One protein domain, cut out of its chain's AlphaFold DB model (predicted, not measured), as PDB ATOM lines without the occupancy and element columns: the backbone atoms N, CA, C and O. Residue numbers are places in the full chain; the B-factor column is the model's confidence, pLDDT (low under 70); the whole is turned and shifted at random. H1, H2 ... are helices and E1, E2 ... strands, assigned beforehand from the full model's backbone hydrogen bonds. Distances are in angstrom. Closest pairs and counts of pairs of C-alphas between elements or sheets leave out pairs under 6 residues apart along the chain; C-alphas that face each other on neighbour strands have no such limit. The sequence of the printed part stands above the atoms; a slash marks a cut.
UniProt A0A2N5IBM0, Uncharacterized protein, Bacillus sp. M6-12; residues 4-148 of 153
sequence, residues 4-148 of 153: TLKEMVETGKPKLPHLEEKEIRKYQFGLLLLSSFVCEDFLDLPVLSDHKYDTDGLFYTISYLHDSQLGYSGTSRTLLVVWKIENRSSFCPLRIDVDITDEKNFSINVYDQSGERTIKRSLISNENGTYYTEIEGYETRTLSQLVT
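What this domain is: This is residues 4 to 148 of the 153 residues of an uncharacterized protein of Bacillus sp. M6-12 (UniProt A0A2N5IBM0). A twisted, curled sheet of five antiparallel strands makes one wall, and the long helix H2 crosses one face of it, with the short helix H4 farther along the same face. H1 folds back alongside H2, the small helix H3 covers part of E2, and E5 runs on past the sheet into a small separate hairpin, E6 and E7. The printed part has 145 residues with four named helices and seven named strands in the order H1 H2 E1 H3 E2 E3 E4 E5 E6 E7 H4; the class is mixed, helices and strands. The large sheet has the order E1 E2 E3 E4 E5. The whole is compact, with a radius of gyration of the C-alphas of 15.0 A and spans of 47 by 36 by 27 A.

Where its parts are: Find C-alpha 4 at (240.664, 189.491, 179.641), where H1, residues 4 to 11, begins and runs 10.5 A. Go on to C-alpha 21 at (260.278, 177.941, 175.675); from there H2, residues 21 to 37, runs 24.4 A. After residues 38 to 56, which hold no named element, comes E1, residues 57 to 61, 13.4 A long, and then the short H3, residues 63 to 66. E2, residues 76 to 86, runs 28.1 A and bends by 62 degrees at residue 79. E3, residues 89 to 100, is the longest strand by residues, with 32.1 A from first to last C-alpha, and bends by 53 degrees at residue 93. E4, residues 106 to 112, spans 20.0 A and E5, residues 117 to 122, 14.0 A. E6, residues 125 to 127, and E7, residues 130 to 132, are short. H4, residues 143 to 148, runs 9.0 A and ends at C-alpha 148 at (230.091, 174.197, 191.767).

How they stand to each other: Start at the large sheet, whose edge strands are E1 and E5. E1 and E2 are antiparallel at 162 degrees, with N 59 and O 83 2.9 A apart, within hydrogen-bond range. E2, E3, E4 and E5 form a meander, each strand the antiparallel neighbour of the one before; look within hydrogen-bond range at N 82 and O 94, 2.9 A, N 97 and O 109, 2.8 A, and N 108 and O 121, 2.9 A. H2 and H4 on one face of this sheet make two layers, helices over strands. H2 has a height over the sheet of 8.2 A and runs across the strands, at 76 degrees to E3 on the local plane; its closest C-alphas to E3 are those of Gly 30 and Val 98, 6.1 A. H4, on the same face, lies over E4 at a height over the sheet of 9.7 A; the closest C-alphas of the two are those of Val 110 and Val 147, 7.1 A. H3 is on the sheet and only just over E2, on which 3 of its 4 C-alphas fall; the closest C-alphas are those of Ser 63 and Leu 79, 6.0 A. H1 is not on the sheet. It touches residues 28 to 35 of H2 alone, in a helical hairpin at a shallow tilt of 26 degrees, opposite ways; the closest C-alphas are those of Leu 5 and Ser 35, 5.7 A. E6 and E7 form an antiparallel hairpin, with N 127 and O 130 2.9 A apart, within hydrogen-bond range. In H1, H2 and H4 every O i to N i+4 pair is within hydrogen-bond range; H3 is too short for such a pair.

The domain as a whole: The two C-alphas farthest apart are those of Asn 87 and Asn 128, 48.8 A. The printed part has no cut. The link from H2 to E1, 19 residues, is long. The mean pLDDT of the printed part is 80.7; look for values under 70 in 30 residues, among them residues 122 to 126, 128 to 139 and 146 to 148.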
ATOM      1  N   THR A   4     239.560 188.943 178.840       87.50
ATOM      2  CA  THR A   4     240.664 189.491 179.641       87.50
ATOM      3  C   THR A   4     241.783 188.473 179.797       87.50
ATOM      4  O   THR A   4     242.934 188.790 179.529       87.50
ATOM      5  N   LEU A   5     241.474 187.218 180.146       86.75
ATOM      6  CA  LEU A   5     242.485 186.165 180.266       86.75
ATOM      7  C   LEU A   5     243.198 185.927 178.935       86.75
ATOM      8  O   LEU A   5     244.412 185.744 178.912       86.75
ATOM      9  N   LYS A   6     242.459 185.955 177.820       86.44
ATOM     10  CA  LYS A   6     243.053 185.843 176.486       86.44
ATOM     11  C   LYS A   6     244.031 186.993 176.214       86.44
ATOM     12  O   LYS A   6     245.180 186.731 175.871       86.44
ATOM     13  N   GLU A   7     243.613 188.237 176.435       88.88
ATOM     14  CA  GLU A   7     244.458 189.427 176.253       88.88
ATOM     15  C   GLU A   7     245.688 189.413 177.177       88.88
ATOM     16  O   GLU A   7     246.805 189.705 176.737       88.88
ATOM     17  N   MET A   8     245.521 189.003 178.438       88.69
ATOM     18  CA  MET A   8     246.613 188.844 179.405       88.69
ATOM     19  C   MET A   8     247.652 187.816 178.942       88.69
ATOM     20  O   MET A   8     248.840 188.008 179.178       88.69
ATOM     21  N   VAL A   9     247.239 186.730 178.284       88.69
ATOM     22  CA  VAL A   9     248.164 185.705 177.767       88.69
ATOM     23  C   VAL A   9     248.879 186.168 176.500       88.69
ATOM     24  O   VAL A   9     250.070 185.899 176.345       88.69
ATOM     25  N   GLU A  10     248.171 186.856 175.602       87.31
ATOM     26  CA  GLU A  10     248.719 187.347 174.329       87.31
ATOM     27  C   GLU A  10     249.731 188.485 174.527       87.31
ATOM     28  O   GLU A  10     250.699 188.595 173.774       87.31
ATOM     29  N   THR A  11     249.537 189.317 175.553       87.81
ATOM     30  CA  THR A  11     250.408 190.469 175.852       87.81
ATOM     31  C   THR A  11     251.395 190.208 176.989       87.81
ATOM     32  O   THR A  11     252.456 190.838 177.061       87.81
ATOM     33  N   GLY A  12     251.061 189.280 177.885       82.94
ATOM     34  CA  GLY A  12     251.820 188.984 179.087       82.94
ATOM     35  C   GLY A  12     253.082 188.170 178.827       82.94
ATOM     36  O   GLY A  12     253.151 187.298 177.959       82.94
ATOM     37  N   LYS A  13     254.100 188.436 179.644       85.12
ATOM     38  CA  LYS A  13     255.344 187.664 179.702       85.12
ATOM     39  C   LYS A  13     255.395 186.882 181.010       85.12
ATOM     40  O   LYS A  13     254.797 187.333 181.990       85.12
ATOM     41  N   PRO A  14     256.111 185.746 181.056       86.88
ATOM     42  CA  PRO A  14     256.260 185.026 182.303       86.88
ATOM     43  C   PRO A  14     256.966 185.914 183.329       86.88
ATOM     44  O   PRO A  14     257.965 186.560 183.003       86.88
ATOM     45  N   LYS A  15     256.509 185.893 184.584       85.00
ATOM     46  CA  LYS A  15     257.253 186.541 185.685       85.00
ATOM     47  C   LYS A  15     258.608 185.860 185.939       85.00
ATOM     48  O   LYS A  15     259.498 186.444 186.548       85.00
ATOM     49  N   LEU A  16     258.773 184.640 185.423       82.06
ATOM     50  CA  LEU A  16     259.991 183.838 185.449       82.06
ATOM     51  C   LEU A  16     260.755 183.935 184.116       82.06
ATOM     52  O   LEU A  16     260.444 183.199 183.178       82.06
ATOM     53  N   PRO A  17     261.790 184.790 184.016       76.94
ATOM     54  CA  PRO A  17     262.492 185.042 182.755       76.94
ATOM     55  C   PRO A  17     263.339 183.859 182.263       76.94
ATOM     56  O   PRO A  17     263.755 183.844 181.110       76.94
ATOM     57  N   HIS A  18     263.603 182.872 183.123       83.44
ATOM     58  CA  HIS A  18     264.421 181.695 182.809       83.44
ATOM     59  C   HIS A  18     263.598 180.466 182.406       83.44
ATOM     60  O   HIS A  18     264.146 179.369 182.312       83.44
ATOM     61  N   LEU A  19     262.285 180.619 182.211       84.50
ATOM     62  CA  LEU A  19     261.431 179.502 181.835       84.50
ATOM     63  C   LEU A  19     261.768 179.027 180.414       84.50
ATOM     64  O   LEU A  19     261.858 179.830 179.487       84.50
ATOM     65  N   GLU A  20     261.937 177.718 180.238       88.12
ATOM     66  CA  GLU A  20     262.183 177.142 178.917       88.12
ATOM     67  C   GLU A  20     261.004 177.412 177.973       88.12
ATOM     68  O   GLU A  20     259.840 177.340 178.372       88.12
ATOM     69  N   GLU A  21     261.294 177.635 176.689       88.25
ATOM     70  CA  GLU A  21     260.278 177.941 175.675       88.25
ATOM     71  C   GLU A  21     259.169 176.877 175.614       88.25
ATOM     72  O   GLU A  21     257.989 177.191 175.456       88.25
ATOM     73  N   LYS A  22     259.532 175.605 175.802       86.38
ATOM     74  CA  LYS A  22     258.574 174.496 175.840       86.38
ATOM     75  C   LYS A  22     257.586 174.622 177.001       86.38
ATOM     76  O   LYS A  22     256.409 174.326 176.818       86.38
ATOM     77  N   GLU A  23     258.039 175.041 178.181       85.69
ATOM     78  CA  GLU A  23     257.147 175.240 179.326       85.69
ATOM     79  C   GLU A  23     256.334 176.529 179.177       85.69
ATOM     80  O   GLU A  23     255.136 176.499 179.449       85.69
ATOM     81  N   ILE A  24     256.920 177.610 178.642       88.25
ATOM     82  CA  ILE A  24     256.179 178.833 178.281       88.25
ATOM     83  C   ILE A  24     254.977 178.482 177.398       88.25
ATOM     84  O   ILE A  24     253.841 178.818 177.735       88.25
ATOM     85  N   ARG A  25     255.209 177.731 176.314       87.06
ATOM     86  CA  ARG A  25     254.148 177.316 175.388       87.06
ATOM     87  C   ARG A  25     253.055 176.505 176.082       87.06
ATOM     88  O   ARG A  25     251.886 176.716 175.787       87.06
ATOM     89  N   LYS A  26     253.398 175.619 177.023       86.56
ATOM     90  CA  LYS A  26     252.401 174.832 177.775       86.56
ATOM     91  C   LYS A  26     251.530 175.702 178.675       86.56
ATOM     92  O   LYS A  26     250.319 175.508 178.692       86.56
ATOM     93  N   TYR A  27     252.113 176.659 179.396       88.44
ATOM     94  CA  TYR A  27     251.334 177.590 180.218       88.44
ATOM     95  C   TYR A  27     250.429 178.476 179.365       88.44
ATOM     96  O   TYR A  27     249.239 178.576 179.650       88.44
ATOM     97  N   GLN A  28     250.964 179.070 178.295       88.81
ATOM     98  CA  GLN A  28     250.176 179.893 177.378       88.81
ATOM     99  C   GLN A  28     249.036 179.090 176.750       88.81
ATOM    100  O   GLN A  28     247.893 179.534 176.765       88.81
ATOM    101  N   PHE A  29     249.324 177.878 176.272       87.12
ATOM    102  CA  PHE A  29     248.314 176.972 175.740       87.12
ATOM    103  C   PHE A  29     247.234 176.658 176.781       87.12
ATOM    104  O   PHE A  29     246.054 176.851 176.512       87.12
ATOM    105  N   GLY A  30     247.620 176.265 177.998       87.75
ATOM    106  CA  GLY A  30     246.684 175.987 179.088       87.75
ATOM    107  C   GLY A  30     245.779 177.168 179.447       87.75
ATOM    108  O   GLY A  30     244.579 176.989 179.642       87.75
ATOM    109  N   LEU A  31     246.326 178.384 179.492       88.94
ATOM    110  CA  LEU A  31     245.548 179.589 179.784       88.94
ATOM    111  C   LEU A  31     244.627 179.993 178.622       88.94
ATOM    112  O   LEU A  31     243.505 180.424 178.875       88.94
ATOM    113  N   LEU A  32     245.052 179.818 177.365       87.00
ATOM    114  CA  LEU A  32     244.201 180.039 176.183       87.00
ATOM    115  C   LEU A  32     243.054 179.027 176.097       87.00
ATOM    116  O   LEU A  32     241.938 179.363 175.697       87.00
ATOM    117  N   LEU A  33     243.314 177.782 176.494       82.88
ATOM    118  CA  LEU A  33     242.266 176.786 176.654       82.88
ATOM    119  C   LEU A  33     241.276 177.240 177.717       82.88
ATOM    120  O   LEU A  33     240.090 177.374 177.426       82.88
ATOM    121  N   LEU A  34     241.760 177.545 178.924       84.31
ATOM    122  CA  LEU A  34     240.918 178.010 180.023       84.31
ATOM    123  C   LEU A  34     240.070 179.222 179.609       84.31
ATOM    124  O   LEU A  34     238.871 179.236 179.871       84.31
ATOM    125  N   SER A  35     240.649 180.192 178.894       83.81
ATOM    126  CA  SER A  35     239.920 181.377 178.430       83.81
ATOM    127  C   SER A  35     238.822 181.056 177.412       83.81
ATOM    128  O   SER A  35     237.804 181.747 177.340       83.81
ATOM    129  N   SER A  36     238.979 179.973 176.655       77.31
ATOM    130  CA  SER A  36     237.952 179.487 175.736       77.31
ATOM    131  C   SER A  36     236.792 178.822 176.483       77.31
ATOM    132  O   SER A  36     235.647 178.982 176.064       77.31
ATOM    133  N   PHE A  37     237.065 178.140 177.604       71.81
ATOM    134  CA  PHE A  37     236.076 177.324 178.319       71.81
ATOM    135  C   PHE A  37     235.211 178.054 179.343       71.81
ATOM    136  O   PHE A  37     234.199 177.498 179.762       71.81
ATOM    137  N   VAL A  38     235.619 179.236 179.800       72.94
ATOM    138  CA  VAL A  38     235.008 179.863 180.981       72.94
ATOM    139  C   VAL A  38     234.693 181.333 180.720       72.94
ATOM    140  O   VAL A  38     235.385 182.000 179.950       72.94
ATOM    141  N   CYS A  39     233.644 181.839 181.360       69.75
ATOM    142  CA  CYS A  39     233.352 183.262 181.527       69.75
ATOM    143  C   CYS A  39     233.880 183.767 182.879       69.75
ATOM    144  O   CYS A  39     234.204 182.978 183.766       69.75
ATOM    145  N   GLU A  40     234.025 185.083 183.015       68.12
ATOM    146  CA  GLU A  40     234.774 185.713 184.109       68.12
ATOM    147  C   GLU A  40     233.963 185.944 185.377       68.12
ATOM    148  O   GLU A  40     232.834 186.419 185.315       68.12
ATOM    149  N   ASP A  41     234.586 185.635 186.512       71.88
ATOM    150  CA  ASP A  41     234.178 186.037 187.862       71.88
ATOM    151  C   ASP A  41     235.378 186.048 188.834       71.88
ATOM    152  O   ASP A  41     235.553 186.976 189.612       71.88
ATOM    153  N   PHE A  42     236.297 185.077 188.760       73.00
ATOM    154  CA  PHE A  42     237.507 185.104 189.604       73.00
ATOM    155  C   PHE A  42     238.499 186.215 189.245       73.00
ATOM    156  O   PHE A  42     239.353 186.540 190.067       73.00
ATOM    157  N   LEU A  43     238.402 186.787 188.043       81.69
ATOM    158  CA  LEU A  43     239.193 187.957 187.652       81.69
ATOM    159  C   LEU A  43     238.605 189.271 188.194       81.69
ATOM    160  O   LEU A  43     239.288 190.288 188.147       81.69
ATOM    161  N   ASP A  44     237.402 189.235 188.782       84.81
ATOM    162  CA  ASP A  44     236.844 190.364 189.540       84.81
ATOM    163  C   ASP A  44     237.494 190.494 190.930       84.81
ATOM    164  O   ASP A  44     237.377 191.529 191.592       84.81
ATOM    165  N   LEU A  45     238.186 189.446 191.397       88.62
ATOM    166  CA  LEU A  45     238.981 189.498 192.620       88.62
ATOM    167  C   LEU A  45     240.249 190.335 192.392       88.62
ATOM    168  O   LEU A  45     240.781 190.362 191.288       88.62
ATOM    169  N   PRO A  46     240.812 190.978 193.425       91.44
ATOM    170  CA  PRO A  46     242.125 191.600 193.312       91.44
ATOM    171  C   PRO A  46     243.239 190.561 193.090       91.44
ATOM    172  O   PRO A  46     243.204 189.449 193.621       91.44
ATOM    173  N   VAL A  47     244.283 190.938 192.345       92.06
ATOM    174  CA  VAL A  47     245.515 190.136 192.245       92.06
ATOM    175  C   VAL A  47     246.202 190.084 193.612       92.06
ATOM    176  O   VAL A  47     246.292 191.096 194.308       92.06
ATOM    177  N   LEU A  48     246.724 188.917 193.990       90.62
ATOM    178  CA  LEU A  48     247.508 188.751 195.213       90.62
ATOM    179  C   LEU A  48     248.783 189.605 195.155       90.62
ATOM    180  O   LEU A  48     249.614 189.430 194.263       90.62
ATOM    181  N   SER A  49     248.942 190.506 196.121       88.94
ATOM    182  CA  SER A  49     250.101 191.394 196.222       88.94
ATOM    183  C   SER A  49     251.218 190.797 197.085       88.94
ATOM    184  O   SER A  49     250.999 189.881 197.882       88.94
ATOM    185  N   ASP A  50     252.424 191.360 196.989       86.44
ATOM    186  CA  ASP A  50     253.545 190.985 197.866       86.44
ATOM    187  C   ASP A  50     253.266 191.340 199.345       86.44
ATOM    188  O   ASP A  50     253.777 190.692 200.258       86.44
ATOM    189  N   HIS A  51     252.379 192.312 199.582       88.12
ATOM    190  CA  HIS A  51     251.914 192.773 200.896       88.12
ATOM    191  C   HIS A  51     250.617 192.085 201.353       88.12
ATOM    192  O   HIS A  51     249.874 192.612 202.174       88.12
ATOM    193  N   LYS A  52     250.318 190.892 200.822       84.81
ATOM    194  CA  LYS A  52     249.041 190.188 201.035       84.81
ATOM    195  C   LYS A  52     248.594 190.049 202.491       84.81
ATOM    196  O   LYS A  52     247.399 190.012 202.730       84.81
ATOM    197  N   TYR A  53     249.512 189.969 203.455       91.44
ATOM    198  CA  TYR A  53     249.174 189.791 204.875       91.44
ATOM    199  C   TYR A  53     248.740 191.080 205.590       91.44
ATOM    200  O   TYR A  53     248.394 191.023 206.771       91.44
ATOM    201  N   ASP A  54     248.738 192.216 204.887       92.06
ATOM    202  CA  ASP A  54     248.316 193.515 205.421       92.06
ATOM    203  C   ASP A  54     246.798 193.735 205.301       92.06
ATOM    204  O   ASP A  54     246.247 194.632 205.939       92.06
ATOM    205  N   THR A  55     246.108 192.911 204.505       92.06
ATOM    206  CA  THR A  55     244.666 193.016 204.251       92.06
ATOM    207  C   THR A  55     244.008 191.646 204.170       92.06
ATOM    208  O   THR A  55     244.476 190.777 203.436       92.06
ATOM    209  N   ASP A  56     242.874 191.485 204.849       93.88
ATOM    210  CA  ASP A  56     242.034 190.297 204.710       93.88
ATOM    211  C   ASP A  56     241.208 190.362 203.415       93.88
ATOM    212  O   ASP A  56     240.787 191.436 202.979       93.88
ATOM    213  N   GLY A  57     240.961 189.208 202.792       92.19
ATOM    214  CA  GLY A  57     240.175 189.130 201.562       92.19
ATOM    215  C   GLY A  57     240.445 187.897 200.705       92.19
ATOM    216  O   GLY A  57     241.234 187.017 201.058       92.19
ATOM    217  N   LEU A  58     239.763 187.847 199.559       91.00
ATOM    218  CA  LEU A  58     240.011 186.880 198.493       91.00
ATOM    219  C   LEU A  58     240.837 187.534 197.391       91.00
ATOM    220  O   LEU A  58     240.537 188.645 196.964       91.00
ATOM    221  N   PHE A  59     241.844 186.815 196.919       92.56
ATOM    222  CA  PHE A  59     242.769 187.283 195.899       92.56
ATOM    223  C   PHE A  59     243.031 186.174 194.895       92.56
ATOM    224  O   PHE A  59     242.960 184.999 195.248       92.56
ATOM    225  N   TYR A  60     243.407 186.522 193.669       91.06
ATOM    226  CA  TYR A  60     243.807 185.530 192.675       91.06
ATOM    227  C   TYR A  60     245.267 185.684 192.249       91.06
ATOM    228  O   TYR A  60     245.898 186.735 192.373       91.06
ATOM    229  N   THR A  61     245.841 184.609 191.729       91.25
ATOM    230  CA  THR A  61     247.175 184.595 191.133       91.25
ATOM    231  C   THR A  61     247.152 183.693 189.911       91.25
ATOM    232  O   THR A  61     246.714 182.550 189.993       91.25
ATOM    233  N   ILE A  62     247.642 184.199 188.780       91.69
ATOM    234  CA  ILE A  62     247.936 183.385 187.599       91.69
ATOM    235  C   ILE A  62     249.427 183.086 187.656       91.69
ATOM    236  O   ILE A  62     250.228 184.005 187.481       91.69
ATOM    237  N   SER A  63     249.815 181.836 187.916       88.81
ATOM    238  CA  SER A  63     251.220 181.504 188.207       88.81
ATOM    239  C   SER A  63     252.172 181.926 187.090       88.81
ATOM    240  O   SER A  63     253.236 182.468 187.360       88.81
ATOM    241  N   TYR A  64     251.757 181.773 185.830       89.38
ATOM    242  CA  TYR A  64     252.542 182.210 184.675       89.38
ATOM    243  C   TYR A  64     252.839 183.722 184.686       89.38
ATOM    244  O   TYR A  64     253.963 184.127 184.402       89.38
ATOM    245  N   LEU A  65     251.858 184.559 185.036       89.56
ATOM    246  CA  LEU A  65     251.946 186.019 184.897       89.56
ATOM    247  C   LEU A  65     252.393 186.726 186.179       89.56
ATOM    248  O   LEU A  65     253.029 187.775 186.117       89.56
ATOM    249  N   HIS A  66     252.022 186.193 187.342       89.44
ATOM    250  CA  HIS A  66     252.072 186.921 188.612       89.44
ATOM    251  C   HIS A  66     252.968 186.260 189.660       89.44
ATOM    252  O   HIS A  66     253.365 186.942 190.607       89.44
ATOM    253  N   ASP A  67     253.318 184.981 189.511       83.31
ATOM    254  CA  ASP A  67     254.081 184.244 190.518       83.31
ATOM    255  C   ASP A  67     255.561 184.112 190.131       83.31
ATOM    256  O   ASP A  67     255.922 183.824 188.992       83.31
ATOM    257  N   SER A  68     256.439 184.373 191.098       75.94
ATOM    258  CA  SER A  68     257.885 184.171 190.969       75.94
ATOM    259  C   SER A  68     258.290 182.702 191.102       75.94
ATOM    260  O   SER A  68     259.471 182.386 191.006       75.94
ATOM    261  N   GLN A  69     257.339 181.808 191.369       75.81
ATOM    262  CA  GLN A  69     257.520 180.364 191.380       75.81
ATOM    263  C   GLN A  69     256.384 179.702 190.595       75.81
ATOM    264  O   GLN A  69     255.253 180.178 190.582       75.81
ATOM    265  N   LEU A  70     256.676 178.591 189.918       67.12
ATOM    266  CA  LEU A  70     255.635 177.801 189.265       67.12
ATOM    267  C   LEU A  70     255.170 176.685 190.189       67.12
ATOM    268  O   LEU A  70     255.981 175.889 190.658       67.12
ATOM    269  N   GLY A  71     253.856 176.566 190.354       65.31
ATOM    270  CA  GLY A  71     253.249 175.331 190.828       65.31
ATOM    271  C   GLY A  71     253.240 174.305 189.697       65.31
ATOM    272  O   GLY A  71     252.407 174.386 188.793       65.31
ATOM    273  N   TYR A  72     254.155 173.337 189.728       69.06
ATOM    274  CA  TYR A  72     254.111 172.187 188.826       69.06
ATOM    275  C   TYR A  72     254.275 170.878 189.594       69.06
ATOM    276  O   TYR A  72     255.031 170.787 190.559       69.06
ATOM    277  N   SER A  73     253.564 169.850 189.141       65.19
ATOM    278  CA  SER A  73     253.697 168.483 189.645       65.19
ATOM    279  C   SER A  73     253.650 167.529 188.460       65.19
ATOM    280  O   SER A  73     252.580 167.213 187.938       65.19
ATOM    281  N   GLY A  74     254.826 167.105 187.987       73.19
ATOM    282  CA  GLY A  74     254.957 166.250 186.807       73.19
ATOM    283  C   GLY A  74     254.409 166.916 185.539       73.19
ATOM    284  O   GLY A  74     255.008 167.848 185.001       73.19
ATOM    285  N   THR A  75     253.276 166.422 185.038       75.81
ATOM    286  CA  THR A  75     252.584 166.956 183.851       75.81
ATOM    287  C   THR A  75     251.576 168.060 184.163       75.81
ATOM    288  O   THR A  75     251.073 168.691 183.232       75.81
ATOM    289  N   SER A  76     251.308 168.315 185.439       85.25
ATOM    290  CA  SER A  76     250.311 169.287 185.869       85.25
ATOM    291  C   SER A  76     250.939 170.670 186.029       85.25
ATOM    292  O   SER A  76     251.991 170.807 186.664       85.25
ATOM    293  N   ARG A  77     250.312 171.692 185.436       88.56
ATOM    294  CA  ARG A  77     250.700 173.107 185.514       88.56
ATOM    295  C   ARG A  77     249.595 173.882 186.208       88.56
ATOM    296  O   ARG A  77     248.458 173.851 185.749       88.56
ATOM    297  N   THR A  78     249.936 174.608 187.265       90.69
ATOM    298  CA  THR A  78     248.972 175.458 187.974       90.69
ATOM    299  C   THR A  78     248.664 176.695 187.135       90.69
ATOM    300  O   THR A  78     249.544 177.514 186.884       90.69
ATOM    301  N   LEU A  79     247.423 176.844 186.682       90.12
ATOM    302  CA  LEU A  79     247.003 177.973 185.855       90.12
ATOM    303  C   LEU A  79     246.535 179.157 186.699       90.12
ATOM    304  O   LEU A  79     246.939 180.292 186.449       90.12
ATOM    305  N   LEU A  80     245.690 178.886 187.693       89.62
ATOM    306  CA  LEU A  80     245.063 179.896 188.539       89.62
ATOM    307  C   LEU A  80     244.957 179.383 189.971       89.62
ATOM    308  O   LEU A  80     244.578 178.237 190.209       89.62
ATOM    309  N   VAL A  81     245.256 180.259 190.924       89.88
ATOM    310  CA  VAL A  81     245.071 180.017 192.353       89.88
ATOM    311  C   VAL A  81     244.236 181.145 192.928       89.88
ATOM    312  O   VAL A  81     244.535 182.313 192.687       89.88
ATOM    313  N   VAL A  82     243.216 180.800 193.705       89.25
ATOM    314  CA  VAL A  82     242.511 181.749 194.566       89.25
ATOM    315  C   VAL A  82     243.023 181.541 195.977       89.25
ATOM    316  O   VAL A  82     243.072 180.416 196.466       89.25
ATOM    317  N   TRP A  83     243.398 182.635 196.621       90.06
ATOM    318  CA  TRP A  83     243.878 182.699 197.989       90.06
ATOM    319  C   TRP A  83     242.845 183.393 198.859       90.06
ATOM    320  O   TRP A  83     242.253 184.391 198.447       90.06
ATOM    321  N   LYS A  84     242.681 182.908 200.087       91.44
ATOM    322  CA  LYS A  84     242.023 183.654 201.153       91.44
ATOM    323  C   LYS A  84     243.071 184.071 202.174       91.44
ATOM    324  O   LYS A  84     243.805 183.220 202.682       91.44
ATOM    325  N   ILE A  85     243.135 185.371 202.443       93.94
ATOM    326  CA  ILE A  85     243.896 185.942 203.551       93.94
ATOM    327  C   ILE A  85     242.914 186.287 204.659       93.94
ATOM    328  O   ILE A  85     241.943 187.006 204.433       93.94
ATOM    329  N   GLU A  86     243.155 185.737 205.838       92.44
ATOM    330  CA  GLU A  86     242.357 186.005 207.026       92.44
ATOM    331  C   GLU A  86     243.246 185.841 208.254       92.44
ATOM    332  O   GLU A  86     243.983 184.856 208.366       92.44
ATOM    333  N   ASN A  87     243.206 186.805 209.176       91.50
ATOM    334  CA  ASN A  87     244.009 186.768 210.402       91.50
ATOM    335  C   ASN A  87     245.511 186.539 210.126       91.50
ATOM    336  O   ASN A  87     246.168 185.743 210.805       91.50
ATOM    337  N   ARG A  88     246.056 187.212 209.099       89.06
ATOM    338  CA  ARG A  88     247.466 187.099 208.653       89.06
ATOM    339  C   ARG A  88     247.895 185.690 208.231       89.06
ATOM    340  O   ARG A  88     249.086 185.414 208.105       89.06
ATOM    341  N   SER A  89     246.937 184.802 208.009       88.50
ATOM    342  CA  SER A  89     247.161 183.461 207.488       88.50
ATOM    343  C   SER A  89     246.634 183.395 206.065       88.50
ATOM    344  O   SER A  89     245.621 184.013 205.743       88.50
ATOM    345  N   SER A  90     247.319 182.645 205.204       88.44
ATOM    346  CA  SER A  90     246.864 182.398 203.837       88.44
ATOM    347  C   SER A  90     246.514 180.934 203.651       88.44
ATOM    348  O   SER A  90     247.298 180.066 204.031       88.44
ATOM    349  N   PHE A  91     245.402 180.670 202.982       88.50
ATOM    350  CA  PHE A  91     245.046 179.337 202.513       88.50
ATOM    351  C   PHE A  91     244.510 179.397 201.087       88.50
ATOM    352  O   PHE A  91     244.123 180.460 200.602       88.50
ATOM    353  N   CYS A  92     244.539 178.254 200.408       86.12
ATOM    354  CA  CYS A  92     244.151 178.108 199.012       86.12
ATOM    355  C   CYS A  92     242.718 177.554 198.940       86.12
ATOM    356  O   CYS A  92     242.555 176.339 199.008       86.12
ATOM    357  N   PRO A  93     241.669 178.393 198.856       81.06
ATOM    358  CA  PRO A  93     240.303 177.924 198.646       81.06
ATOM    359  C   PRO A  93     240.100 177.199 197.312       81.06
ATOM    360  O   PRO A  93     239.207 176.361 197.216       81.06
ATOM    361  N   LEU A  94     240.893 177.532 196.288       85.81
ATOM    362  CA  LEU A  94     240.733 176.978 194.948       85.81
ATOM    363  C   LEU A  94     242.054 176.978 194.176       85.81
ATOM    364  O   LEU A  94     242.725 178.007 194.083       85.81
ATOM    365  N   ARG A  95     242.365 175.855 193.526       88.31
ATOM    366  CA  ARG A  95     243.454 175.744 192.550       88.31
ATOM    367  C   ARG A  95     242.950 175.112 191.258       88.31
ATOM    368  O   ARG A  95     242.267 174.092 191.290       88.31
ATOM    369  N   ILE A  96     243.326 175.696 190.126       88.06
ATOM    370  CA  ILE A  96     243.047 175.163 188.794       88.06
ATOM    371  C   ILE A  96     244.364 174.788 188.143       88.06
ATOM    372  O   ILE A  96     245.216 175.648 187.909       88.06
ATOM    373  N   ASP A  97     244.478 173.517 187.785       89.38
ATOM    374  CA  ASP A  97     245.622 172.986 187.069       89.38
ATOM    375  C   ASP A  97     245.228 172.519 185.670       89.38
ATOM    376  O   ASP A  97     244.078 172.158 185.407       89.38
ATOM    377  N   VAL A  98     246.217 172.442 184.789       87.62
ATOM    378  CA  VAL A  98     246.107 171.757 183.507       87.62
ATOM    379  C   VAL A  98     247.156 170.660 183.399       87.62
ATOM    380  O   VAL A  98     248.353 170.890 183.574       87.62
ATOM    381  N   ASP A  99     246.707 169.460 183.062       87.94
ATOM    382  CA  ASP A  99     247.574 168.401 182.567       87.94
ATOM    383  C   ASP A  99     247.615 168.490 181.050       87.94
ATOM    384  O   ASP A  99     246.579 168.387 180.399       87.94
ATOM    385  N   ILE A 100     248.807 168.670 180.486       77.06
ATOM    386  CA  ILE A 100     249.016 168.708 179.036       77.06
ATOM    387  C   ILE A 100     249.964 167.572 178.685       77.06
ATOM    388  O   ILE A 100     251.172 167.651 178.946       77.06
ATOM    389  N   THR A 101     249.402 166.511 178.114       74.62
ATOM    390  CA  THR A 101     250.167 165.414 177.515       74.62
ATOM    391  C   THR A 101     250.589 165.762 176.087       74.62
ATOM    392  O   THR A 101     251.751 165.559 175.742       74.62
ATOM    393  N   ASP A 102     249.698 166.381 175.306       70.31
ATOM    394  CA  ASP A 102     249.975 167.009 174.008       70.31
ATOM    395  C   ASP A 102     248.879 168.050 173.668       70.31
ATOM    396  O   ASP A 102     247.971 168.280 174.465       70.31
ATOM    397  N   GLU A 103     248.961 168.709 172.506       64.44
ATOM    398  CA  GLU A 103     248.010 169.758 172.080       64.44
ATOM    399  C   GLU A 103     246.566 169.261 171.874       64.44
ATOM    400  O   GLU A 103     245.633 170.060 171.800       64.44
ATOM    401  N   LYS A 104     246.362 167.947 171.763       67.88
ATOM    402  CA  LYS A 104     245.049 167.312 171.580       67.88
ATOM    403  C   LYS A 104     244.566 166.611 172.848       67.88
ATOM    404  O   LYS A 104     243.371 166.391 172.999       67.88
ATOM    405  N   ASN A 105     245.480 166.290 173.757       72.06
ATOM    406  CA  ASN A 105     245.220 165.577 174.994       72.06
ATOM    407  C   ASN A 105     245.599 166.453 176.186       72.06
ATOM    408  O   ASN A 105     246.764 166.499 176.605       72.06
ATOM    409  N   PHE A 106     244.589 167.105 176.757       77.12
ATOM    410  CA  PHE A 106     244.721 167.831 178.010       77.12
ATOM    411  C   PHE A 106     243.527 167.590 178.937       77.12
ATOM    412  O   PHE A 106     242.437 167.203 178.503       77.12
ATOM    413  N   SER A 107     243.731 167.861 180.224       80.75
ATOM    414  CA  SER A 107     242.643 167.956 181.192       80.75
ATOM    415  C   SER A 107     242.803 169.146 182.119       80.75
ATOM    416  O   SER A 107     243.905 169.421 182.584       80.75
ATOM    417  N   ILE A 108     241.690 169.809 182.421       81.62
ATOM    418  CA  ILE A 108     241.611 170.813 183.480       81.62
ATOM    419  C   ILE A 108     241.193 170.097 184.762       81.62
ATOM    420  O   ILE A 108     240.187 169.379 184.790       81.62
ATOM    421  N   ASN A 109     241.983 170.285 185.814       84.25
ATOM    422  CA  ASN A 109     241.708 169.772 187.146       84.25
ATOM    423  C   ASN A 109     241.420 170.940 188.084       84.25
ATOM    424  O   ASN A 109     242.144 171.934 188.078       84.25
ATOM    425  N   VAL A 110     240.400 170.794 188.919       80.44
ATOM    426  CA  VAL A 110     240.084 171.761 189.969       80.44
ATOM    427  C   VAL A 110     240.256 171.082 191.315       80.44
ATOM    428  O   VAL A 110     239.796 169.954 191.508       80.44
ATOM    429  N   TYR A 111     240.925 171.776 192.225       81.56
ATOM    430  CA  TYR A 111     241.163 171.353 193.594       81.56
ATOM    431  C   TYR A 111     240.565 172.383 194.544       81.56
ATOM    432  O   TYR A 111     240.726 173.587 194.325       81.56
ATOM    433  N   ASP A 112     239.891 171.911 195.586       80.56
ATOM    434  CA  ASP A 112     239.403 172.766 196.665       80.56
ATOM    435  C   ASP A 112     240.433 172.895 197.804       80.56
ATOM    436  O   ASP A 112     241.566 172.411 197.724       80.56
ATOM    437  N   GLN A 113     240.017 173.543 198.892       76.56
ATOM    438  CA  GLN A 113     240.830 173.767 200.089       76.56
ATOM    439  C   GLN A 113     241.312 172.503 200.814       76.56
ATOM    440  O   GLN A 113     242.279 172.581 201.571       76.56
ATOM    441  N   SER A 114     240.660 171.354 200.619       73.19
ATOM    442  CA  SER A 114     241.113 170.076 201.180       73.19
ATOM    443  C   SER A 114     242.262 169.465 200.369       73.19
ATOM    444  O   SER A 114     242.911 168.520 200.816       73.19
ATOM    445  N   GLY A 115     242.535 170.011 199.179       68.62
ATOM    446  CA  GLY A 115     243.440 169.420 198.202       68.62
ATOM    447  C   GLY A 115     242.812 168.256 197.436       68.62
ATOM    448  O   GLY A 115     243.484 167.668 196.585       68.62
ATOM    449  N   GLU A 116     241.541 167.928 197.691       73.88
ATOM    450  CA  GLU A 116     240.810 166.954 196.895       73.88
ATOM    451  C   GLU A 116     240.488 167.523 195.517       73.88
ATOM    452  O   GLU A 116     240.108 168.685 195.340       73.88
ATOM    453  N   ARG A 117     240.663 166.674 194.503       75.75
ATOM    454  CA  ARG A 117     240.273 166.999 193.137       75.75
ATOM    455  C   ARG A 117     238.756 166.927 193.047       75.75
ATOM    456  O   ARG A 117     238.197 165.839 192.924       75.75
ATOM    457  N   THR A 118     238.119 168.083 193.033       69.56
ATOM    458  CA  THR A 118     236.665 168.199 192.932       69.56
ATOM    459  C   THR A 118     236.179 168.017 191.500       69.56
ATOM    460  O   THR A 118     235.050 167.585 191.284       69.56
ATOM    461  N   ILE A 119     237.027 168.300 190.499       70.75
ATOM    462  CA  ILE A 119     236.663 168.219 189.079       70.75
ATOM    463  C   ILE A 119     237.842 167.748 188.224       70.75
ATOM    464  O   ILE A 119     238.970 168.212 188.385       70.75
ATOM    465  N   LYS A 120     237.549 166.877 187.250       77.06
ATOM    466  CA  LYS A 120     238.396 166.594 186.083       77.06
ATOM    467  C   LYS A 120     237.563 166.774 184.814       77.06
ATOM    468  O   LYS A 120     236.475 166.201 184.724       77.06
ATOM    469  N   ARG A 121     238.057 167.547 183.846       72.38
ATOM    470  CA  ARG A 121     237.424 167.723 182.527       72.38
ATOM    471  C   ARG A 121     238.444 167.545 181.417       72.38
ATOM    472  O   ARG A 121     239.548 168.073 181.518       72.38
ATOM    473  N   SER A 122     238.065 166.816 180.376       68.00
ATOM    474  CA  SER A 122     238.906 166.541 179.212       68.00
ATOM    475  C   SER A 122     238.401 167.290 177.981       68.00
ATOM    476  O   SER A 122     237.203 167.543 177.843       68.00
ATOM    477  N   LEU A 123     239.326 167.642 177.086       68.62
ATOM    478  CA  LEU A 123     238.973 168.088 175.740       68.62
ATOM    479  C   LEU A 123     238.332 166.943 174.962       68.62
ATOM    480  O   LEU A 123     238.818 165.815 175.034       68.62
ATOM    481  N   ILE A 124     237.304 167.254 174.174       67.75
ATOM    482  CA  ILE A 124     236.707 166.284 173.252       67.75
ATOM    483  C   ILE A 124     237.262 166.443 171.842       67.75
ATOM    484  O   ILE A 124     237.660 165.454 171.229       67.75
ATOM    485  N   SER A 125     237.332 167.670 171.322       69.38
ATOM    486  CA  SER A 125     237.899 167.925 169.994       69.38
ATOM    487  C   SER A 125     238.412 169.360 169.833       69.38
ATOM    488  O   SER A 125     238.013 170.272 170.556       69.38
ATOM    489  N   ASN A 126     239.321 169.558 168.875       69.25
ATOM    490  CA  ASN A 126     239.729 170.869 168.369       69.25
ATOM    491  C   ASN A 126     239.443 170.898 166.866       69.25
ATOM    492  O   ASN A 126     240.027 170.111 166.119       69.25
ATOM    493  N   GLU A 127     238.565 171.801 166.433       73.25
ATOM    494  CA  GLU A 127     238.254 172.008 165.019       73.25
ATOM    495  C   GLU A 127     238.530 173.466 164.655       73.25
ATOM    496  O   GLU A 127     237.935 174.388 165.213       73.25
ATOM    497  N   ASN A 128     239.460 173.689 163.720       67.44
ATOM    498  CA  ASN A 128     239.848 175.021 163.239       67.44
ATOM    499  C   ASN A 128     240.231 176.013 164.360       67.44
ATOM    500  O   ASN A 128     239.918 177.199 164.277       67.44
ATOM    501  N   GLY A 129     240.896 175.536 165.419       62.91
ATOM    502  CA  GLY A 129     241.300 176.366 166.559       62.91
ATOM    503  C   GLY A 129     240.183 176.626 167.574       62.91
ATOM    504  O   GLY A 129     240.409 177.345 168.546       62.91
ATOM    505  N   THR A 130     239.001 176.037 167.371       65.94
ATOM    506  CA  THR A 130     237.892 176.050 168.330       65.94
ATOM    507  C   THR A 130     237.918 174.764 169.144       65.94
ATOM    508  O   THR A 130     237.941 173.669 168.583       65.94
ATOM    509  N   TYR A 131     237.929 174.896 170.468       68.00
ATOM    510  CA  TYR A 131     237.986 173.774 171.402       68.00
ATOM    511  C   TYR A 131     236.587 173.393 171.883       68.00
ATOM    512  O   TYR A 131     235.855 174.260 172.353       68.00
ATOM    513  N   TYR A 132     236.255 172.103 171.822       65.94
ATOM    514  CA  TYR A 132     234.963 171.553 172.225       65.94
ATOM    515  C   TYR A 132     235.085 170.662 173.463       65.94
ATOM    516  O   TYR A 132     236.074 169.947 173.667       65.94
ATOM    517  N   THR A 133     234.035 170.683 174.280       68.00
ATOM    518  CA  THR A 133     233.886 169.891 175.505       68.00
ATOM    519  C   THR A 133     232.487 169.268 175.566       68.00
ATOM    520  O   THR A 133     231.584 169.705 174.861       68.00
ATOM    521  N   GLU A 134     232.300 168.252 176.410       68.38
ATOM    522  CA  GLU A 134     231.001 167.597 176.691       68.38
ATOM    523  C   GLU A 134     230.021 168.516 177.425       68.38
ATOM    524  O   GLU A 134     228.842 168.197 177.550       68.38
ATOM    525  N   ILE A 135     230.501 169.643 177.951       62.84
ATOM    526  CA  ILE A 135     229.692 170.559 178.743       62.84
ATOM    527  C   ILE A 135     228.853 171.431 177.809       62.84
ATOM    528  O   ILE A 135     229.364 172.343 177.166       62.84
ATOM    529  N   GLU A 136     227.546 171.201 177.797       64.81
ATOM    530  CA  GLU A 136     226.601 172.073 177.102       64.81
ATOM    531  C   GLU A 136     226.597 173.490 177.718       64.81
ATOM    532  O   GLU A 136     226.536 173.662 178.948       64.81
ATOM    533  N   GLY A 137     226.691 174.508 176.855       66.44
ATOM    534  CA  GLY A 137     226.657 175.925 177.229       66.44
ATOM    535  C   GLY A 137     227.884 176.428 177.996       66.44
ATOM    536  O   GLY A 137     227.788 177.438 178.700       66.44
ATOM    537  N   TYR A 138     229.020 175.719 177.938       66.00
ATOM    538  CA  TYR A 138     230.246 176.053 178.677       66.00
ATOM    539  C   TYR A 138     230.715 177.494 178.445       66.00
ATOM    540  O   TYR A 138     231.166 178.164 179.368       66.00
ATOM    541  N   GLU A 139     230.524 178.003 177.234       65.12
ATOM    542  CA  GLU A 139     230.901 179.335 176.790       65.12
ATOM    543  C   GLU A 139     230.178 180.468 177.523       65.12
ATOM    544  O   GLU A 139     230.586 181.620 177.372       65.12
ATOM    545  N   THR A 140     229.131 180.139 178.290       72.44
ATOM    546  CA  THR A 140     228.351 181.061 179.129       72.44
ATOM    547  C   THR A 140     228.561 180.848 180.629       72.44
ATOM    548  O   THR A 140     228.138 181.689 181.421       72.44
ATOM    549  N   ARG A 141     229.226 179.760 181.045       74.12
ATOM    550  CA  ARG A 141     229.426 179.442 182.465       74.12
ATOM    551  C   ARG A 141     230.584 180.240 183.038       74.12
ATOM    552  O   ARG A 141     231.682 180.237 182.488       74.12
ATOM    553  N   THR A 142     230.353 180.880 184.175       78.12
ATOM    554  CA  THR A 142     231.423 181.486 184.973       78.12
ATOM    555  C   THR A 142     232.357 180.415 185.524       78.12
ATOM    556  O   THR A 142     231.998 179.233 185.630       78.12
ATOM    557  N   LEU A 143     233.573 180.809 185.886       72.94
ATOM    558  CA  LEU A 143     234.537 179.859 186.405       72.94
ATOM    559  C   LEU A 143     234.063 179.295 187.762       72.94
ATOM    560  O   LEU A 143     234.238 178.100 187.985       72.94
ATOM    561  N   SER A 144     233.358 180.048 188.622       70.75
ATOM    562  CA  SER A 144     232.769 179.489 189.860       70.75
ATOM    563  C   SER A 144     231.603 178.524 189.606       70.75
ATOM    564  O   SER A 144     231.436 177.538 190.332       70.75
ATOM    565  N   GLN A 145     230.809 178.738 188.553       74.88
ATOM    566  CA  GLN A 145     229.762 177.793 188.142       74.88
ATOM    567  C   GLN A 145     230.349 176.470 187.658       74.88
ATOM    568  O   GLN A 145     229.786 175.406 187.918       74.88
ATOM    569  N   LEU A 146     231.499 176.516 186.981       68.12
ATOM    570  CA  LEU A 146     232.227 175.300 186.640       68.12
ATOM    571  C   LEU A 146     232.707 174.571 187.895       68.12
ATOM    572  O   LEU A 146     232.584 173.355 187.931       68.12
ATOM    573  N   VAL A 147     233.156 175.292 188.928       64.12
ATOM    574  CA  VAL A 147     233.597 174.732 190.223       64.12
ATOM    575  C   VAL A 147     232.447 174.084 191.006       64.12
ATOM    576  O   VAL A 147     232.625 173.030 191.609       64.12
ATOM    577  N   THR A 148     231.255 174.682 190.996       62.72
ATOM    578  CA  THR A 148     230.091 174.197 191.767       62.72
ATOM    579  C   THR A 148     229.314 173.090 191.052       62.72
ATOM    580  O   THR A 148     228.808 172.174 191.698       62.72
TER     581      THR A 148